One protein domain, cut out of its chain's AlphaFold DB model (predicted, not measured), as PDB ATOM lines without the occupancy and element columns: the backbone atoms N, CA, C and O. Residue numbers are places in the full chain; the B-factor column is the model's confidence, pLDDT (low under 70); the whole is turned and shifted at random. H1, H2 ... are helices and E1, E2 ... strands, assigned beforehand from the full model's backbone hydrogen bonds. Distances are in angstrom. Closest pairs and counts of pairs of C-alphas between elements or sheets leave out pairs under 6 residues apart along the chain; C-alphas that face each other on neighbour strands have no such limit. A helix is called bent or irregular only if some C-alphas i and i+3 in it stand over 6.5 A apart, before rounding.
ATOM      1  N   VAL A 376      86.777 125.620 120.127       88.81
ATOM      2  CA  VAL A 376      86.887 124.710 118.983       88.81
ATOM      3  C   VAL A 376      86.949 123.275 119.490       88.81
ATOM      4  O   VAL A 376      87.811 122.941 120.303       88.81
ATOM      5  N   LEU A 377      86.046 122.429 119.000       87.38
ATOM      6  CA  LEU A 377      86.102 120.985 119.193       87.38
ATOM      7  C   LEU A 377      86.988 120.376 118.105       87.38
ATOM      8  O   LEU A 377      86.773 120.648 116.923       87.38
ATOM      9  N   LYS A 378      87.980 119.573 118.500       88.94
ATOM     10  CA  LYS A 378      88.908 118.892 117.587       88.94
ATOM     11  C   LYS A 378      89.061 117.421 117.912       88.94
ATOM     12  O   LYS A 378      89.036 117.017 119.073       88.94
ATOM     13  N   ASP A 379      89.331 116.645 116.880       84.31
ATOM     14  CA  ASP A 379      89.820 115.285 117.017       84.31
ATOM     15  C   ASP A 379      91.357 115.282 116.955       84.31
ATOM     16  O   ASP A 379      91.904 115.764 115.963       84.31
ATOM     17  N   PRO A 380      92.074 114.792 117.988       80.00
ATOM     18  CA  PRO A 380      93.514 114.558 117.898       80.00
ATOM     19  C   PRO A 380      93.914 113.649 116.734       80.00
ATOM     20  O   PRO A 380      94.988 113.839 116.171       80.00
ATOM     21  N   ASP A 381      93.057 112.687 116.389       79.44
ATOM     22  CA  ASP A 381      93.321 111.680 115.363       79.44
ATOM     23  C   ASP A 381      92.991 112.204 113.951       79.44
ATOM     24  O   ASP A 381      93.299 111.555 112.954       79.44
ATOM     25  N   GLY A 382      92.387 113.397 113.856       77.94
ATOM     26  CA  GLY A 382      92.030 114.043 112.591       77.94
ATOM     27  C   GLY A 382      90.875 113.379 111.839       77.94
ATOM     28  O   GLY A 382      90.635 113.742 110.693       77.94
ATOM     29  N   ILE A 383      90.163 112.434 112.465       76.69
ATOM     30  CA  ILE A 383      89.074 111.679 111.837       76.69
ATOM     31  C   ILE A 383      87.780 112.504 111.831       76.69
ATOM     32  O   ILE A 383      87.090 112.576 110.817       76.69
ATOM     33  N   LEU A 384      87.425 113.130 112.958       81.88
ATOM     34  CA  LEU A 384      86.215 113.953 113.046       81.88
ATOM     35  C   LEU A 384      86.467 115.403 112.628       81.88
ATOM     36  O   LEU A 384      87.434 116.045 113.049       81.88
ATOM     37  N   VAL A 385      85.499 115.955 111.895       88.50
ATOM     38  CA  VAL A 385      85.507 117.352 111.454       88.50
ATOM     39  C   VAL A 385      85.542 118.311 112.656       88.50
ATOM     40  O   VAL A 385      84.712 118.195 113.573       88.50
ATOM     41  N   PRO A 386      86.471 119.286 112.678       90.94
ATOM     42  CA  PRO A 386      86.503 120.309 113.713       90.94
ATOM     43  C   PRO A 386      85.232 121.164 113.728       90.94
ATOM     44  O   PRO A 386      84.648 121.461 112.688       90.94
ATOM     45  N   ARG A 387      84.804 121.608 114.913       90.88
ATOM     46  CA  ARG A 387      83.621 122.473 115.058       90.88
ATOM     47  C   ARG A 387      83.925 123.710 115.883       90.88
ATOM     48  O   ARG A 387      84.485 123.610 116.971       90.88
ATOM     49  N   LEU A 388      83.484 124.868 115.402       90.25
ATOM     50  CA  LEU A 388      83.458 126.111 116.167       90.25
ATOM     51  C   LEU A 388      82.121 126.217 116.910       90.25
ATOM     52  O   LEU A 388      81.054 126.273 116.291       90.25
ATOM     53  N   GLN A 389      82.167 126.249 118.243       83.19
ATOM     54  CA  GLN A 389      80.967 126.341 119.072       83.19
ATOM     55  C   GLN A 389      80.190 127.632 118.763       83.19
ATOM     56  O   GLN A 389      80.744 128.725 118.803       83.19
ATOM     57  N   GLY A 390      78.895 127.494 118.460       80.50
ATOM     58  CA  GLY A 390      78.027 128.609 118.058       80.50
ATOM     59  C   GLY A 390      78.010 128.902 116.554       80.50
ATOM     60  O   GLY A 390      77.184 129.696 116.119       80.50
ATOM     61  N   TYR A 391      78.863 128.241 115.764       88.31
ATOM     62  CA  TYR A 391      78.863 128.331 114.301       88.31
ATOM     63  C   TYR A 391      78.516 126.992 113.647       88.31
ATOM     64  O   TYR A 391      77.509 126.906 112.951       88.31
ATOM     65  N   GLY A 392      79.286 125.934 113.917       89.44
ATOM     66  CA  GLY A 392      79.141 124.646 113.234       89.44
ATOM     67  C   GLY A 392      80.486 124.047 112.805       89.44
ATOM     68  O   GLY A 392      81.512 124.400 113.396       89.44
ATOM     69  N   PRO A 393      80.491 123.114 111.835       91.69
ATOM     70  CA  PRO A 393      81.724 122.551 111.287       91.69
ATOM     71  C   PRO A 393      82.571 123.621 110.595       91.69
ATOM     72  O   PRO A 393      82.045 124.570 110.014       91.69
ATOM     73  N   ILE A 394      83.886 123.468 110.700       93.25
ATOM     74  CA  ILE A 394      84.888 124.304 110.039       93.25
ATOM     75  C   ILE A 394      85.976 123.405 109.456       93.25
ATOM     76  O   ILE A 394      86.230 122.318 109.981       93.25
ATOM     77  N   ASP A 395      86.627 123.857 108.387       92.62
ATOM     78  CA  ASP A 395      87.730 123.111 107.793       92.62
ATOM     79  C   ASP A 395      88.939 123.011 108.755       92.62
ATOM     80  O   ASP A 395      89.134 123.887 109.614       92.62
ATOM     81  N   PRO A 396      89.757 121.946 108.648       90.19
ATOM     82  CA  PRO A 396      90.907 121.737 109.526       90.19
ATOM     83  C   PRO A 396      91.939 122.868 109.509       90.19
ATOM     84  O   PRO A 396      92.486 123.192 110.570       90.19
ATOM     85  N   ASP A 397      92.179 123.486 108.348       91.75
ATOM     86  CA  ASP A 397      93.107 124.613 108.201       91.75
ATOM     87  C   ASP A 397      92.624 125.820 109.014       91.75
ATOM     88  O   ASP A 397      93.331 126.323 109.894       91.75
ATOM     89  N   TYR A 398      91.359 126.206 108.858       92.19
ATOM     90  CA  TYR A 398      90.776 127.291 109.634       92.19
ATOM     91  C   TYR A 398      90.783 126.976 111.132       92.19
ATOM     92  O   TYR A 398      91.169 127.814 111.951       92.19
ATOM     93  N   ALA A 399      90.463 125.740 111.515       92.00
ATOM     94  CA  ALA A 399      90.558 125.310 112.904       92.00
ATOM     95  C   ALA A 399      91.990 125.428 113.460       92.00
ATOM     96  O   ALA A 399      92.165 125.691 114.656       92.00
ATOM     97  N   ALA A 400      93.027 125.216 112.644       90.75
ATOM     98  CA  ALA A 400      94.424 125.420 113.026       90.75
ATOM     99  C   ALA A 400      94.746 126.907 113.238       90.75
ATOM    100  O   ALA A 400      95.315 127.248 114.279       90.75
ATOM    101  N   THR A 401      94.294 127.791 112.340       90.50
ATOM    102  CA  THR A 401      94.484 129.250 112.488       90.50
ATOM    103  C   THR A 401      93.845 129.818 113.760       90.50
ATOM    104  O   THR A 401      94.362 130.765 114.346       90.50
ATOM    105  N   LEU A 402      92.764 129.205 114.256       89.88
ATOM    106  CA  LEU A 402      92.093 129.631 115.489       89.88
ATOM    107  C   LEU A 402      92.793 129.179 116.783       89.88
ATOM    108  O   LEU A 402      92.357 129.567 117.865       89.88
ATOM    109  N   SER A 403      93.856 128.374 116.715       83.56
ATOM    110  CA  SER A 403      94.490 127.776 117.904       83.56
ATOM    111  C   SER A 403      95.046 128.787 118.916       83.56
ATOM    112  O   SER A 403      95.097 128.481 120.106       83.56
ATOM    113  N   GLU A 404      95.412 129.993 118.473       82.56
ATOM    114  CA  GLU A 404      95.928 131.061 119.342       82.56
ATOM    115  C   GLU A 404      94.822 131.855 120.053       82.56
ATOM    116  O   GLU A 404      95.044 132.411 121.129       82.56
ATOM    117  N   VAL A 405      93.622 131.908 119.463       83.31
ATOM    118  CA  VAL A 405      92.511 132.770 119.913       83.31
ATOM    119  C   VAL A 405      91.314 131.989 120.457       83.31
ATOM    120  O   VAL A 405      90.409 132.581 121.048       83.31
ATOM    121  N   ALA A 406      91.300 130.668 120.279       86.19
ATOM    122  CA  ALA A 406      90.236 129.788 120.729       86.19
ATOM    123  C   ALA A 406      90.742 128.700 121.683       86.19
ATOM    124  O   ALA A 406      91.775 128.064 121.477       86.19
ATOM    125  N   LYS A 407      89.945 128.415 122.712       86.62
ATOM    126  CA  LYS A 407      90.133 127.249 123.568       86.62
ATOM    127  C   LYS A 407      89.816 125.987 122.769       86.62
ATOM    128  O   LYS A 407      88.676 125.773 122.359       86.62
ATOM    129  N   THR A 408      90.810 125.126 122.596       86.50
ATOM    130  CA  THR A 408      90.600 123.805 121.991       86.50
ATOM    131  C   THR A 408      90.112 122.812 123.046       86.50
ATOM    132  O   THR A 408      90.675 122.723 124.138       86.50
ATOM    133  N   ILE A 409      89.063 122.064 122.717       84.56
ATOM    134  CA  ILE A 409      88.556 120.922 123.481       84.56
ATOM    135  C   ILE A 409      88.585 119.707 122.554       84.56
ATOM    136  O   ILE A 409      88.289 119.825 121.367       84.56
ATOM    137  N   HIS A 410      88.956 118.541 123.075       84.69
ATOM    138  CA  HIS A 410      88.952 117.322 122.277       84.69
ATOM    139  C   HIS A 410      87.586 116.650 122.278       84.69
ATOM    140  O   HIS A 410      86.906 116.632 123.309       84.69
ATOM    141  N   TYR A 411      87.214 116.050 121.146       79.06
ATOM    142  CA  TYR A 411      86.107 115.103 121.127       79.06
ATOM    143  C   TYR A 411      86.367 113.989 122.152       79.06
ATOM    144  O   TYR A 411      87.509 113.542 122.278       79.06
ATOM    145  N   PRO A 412      85.348 113.530 122.890       70.56
ATOM    146  CA  PRO A 412      85.476 112.380 123.776       70.56
ATOM    147  C   PRO A 412      85.854 111.110 123.007       70.56
ATOM    148  O   PRO A 412      85.522 110.957 121.834       70.56
ATOM    149  N   GLU A 413      86.533 110.179 123.679       69.19
ATOM    150  CA  GLU A 413      87.062 108.947 123.070       69.19
ATOM    151  C   GLU A 413      85.982 108.051 122.457       69.19
ATOM    152  O   GLU A 413      86.196 107.466 121.399       69.19
ATOM    153  N   SER A 414      84.797 108.008 123.059       63.69
ATOM    154  CA  SER A 414      83.643 107.280 122.524       63.69
ATOM    155  C   SER A 414      83.209 107.790 121.149       63.69
ATOM    156  O   SER A 414      82.909 106.989 120.268       63.69
ATOM    157  N   VAL A 415      83.232 109.111 120.941       65.38
ATOM    158  CA  VAL A 415      82.882 109.752 119.665       65.38
ATOM    159  C   VAL A 415      83.941 109.453 118.616       65.38
ATOM    160  O   VAL A 415      83.606 109.073 117.501       65.38
ATOM    161  N   ARG A 416      85.223 109.550 118.988       67.75
ATOM    162  CA  ARG A 416      86.338 109.197 118.092       67.75
ATOM    163  C   ARG A 416      86.265 107.733 117.651       67.75
ATOM    164  O   ARG A 416      86.467 107.430 116.484       67.75
ATOM    165  N   THR A 417      85.892 106.840 118.571       61.66
ATOM    166  CA  THR A 417      85.721 105.400 118.298       61.66
ATOM    167  C   THR A 417      84.517 105.109 117.395       61.66
ATOM    168  O   THR A 417      84.553 104.157 116.619       61.66
ATOM    169  N   ALA A 418      83.447 105.907 117.487       58.94
ATOM    170  CA  ALA A 418      82.268 105.765 116.632       58.94
ATOM    171  C   ALA A 418      82.539 106.164 115.167       58.94
ATOM    172  O   ALA A 418      81.840 105.685 114.274       58.94
ATOM    173  N   GLY A 419      83.563 106.991 114.925       55.44
ATOM    174  CA  GLY A 419      83.938 107.478 113.600       55.44
ATOM    175  C   GLY A 419      82.996 108.565 113.059       55.44
ATOM    176  O   GLY A 419      82.045 108.974 113.733       55.44
TER     177      GLY A 419
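Overview. This is residues 376 to 419 of the 547 residues of the protein "HNH endonuclease" of Gordonia polyisoprenivorans (UniProt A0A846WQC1). Two short parallel strands, E1 and E2, lie side by side, with the helix H1 over one face near E1 and a small helix H2 past the far end of E2, at the opposite end of the length from residue 405. Between E1 and H1 a long loop, residues 379 to 395, folds back so that residues 387 to 388 pair with E1 on the side away from E2. There are 44 printed residues with two named helices and two named strands in the order E1, H1, E2, H2, and the class is mixed, helices and strands. The whole is compact, with a radius of gyration of the C-alphas of 9.9 A, and elongated in outline, spanning 28 by 17 by 17 A.

Arrangement. Start at E1, residues 376 to 378, and set it beside E2, residues 407 to 410: the two are parallel neighbours, 30 degrees between their directions. C-alphas 377 and 409 face each other at 4.9 A; look for N 376 and O 407 at 2.9 A, and N 409 and O 376 at 2.9 A, within hydrogen-bond range. Residues 376 to 377 of E1 also pair with residues 387 to 388, antiparallel, and those in turn pair with residues 392 to 393, antiparallel. Next comes H1, residues 396 to 404, whose closest C-alpha pair with E1 is Val 376 and Ala 399, 7.1 A apart. E1, H1 and E2 form a strand-helix-strand unit, two parallel neighbour strands with a helix between them along the chain, and its crossover is right-handed. Last is H2, residues 413 to 418, which is apart from both E1 and H1. In H2 every O i to N i+4 pair is within hydrogen-bond range; in H1 3 of 5 are.

Along the chain. Find C-alpha 376 at (86.887, 124.710, 118.983), where E1 begins; it runs 6.3 A to Lys 378. Go on to C-alpha 396 at (90.907, 121.737, 109.526), from which H1 runs 14.4 A to Glu 404. H1 is irregular: C-alphas 401 and 404 are 7.2 A apart. E2 runs 10.1 A from Lys 407 to His 410. H2 runs 8.6 A from Glu 413 to Ala 418, whose C-alpha is at (82.268, 105.765, 116.632).

Size, cuts and confidence. The two C-alphas farthest apart are those of Val 405 and Ala 418, 29.1 A. The printed part has no cut. The link E1 to H1 is long, 17 residues; the links H1 to E2 and E2 to H2 are tight. The mean pLDDT of the printed part is 82.5, and residues 413 to 419 are under 70.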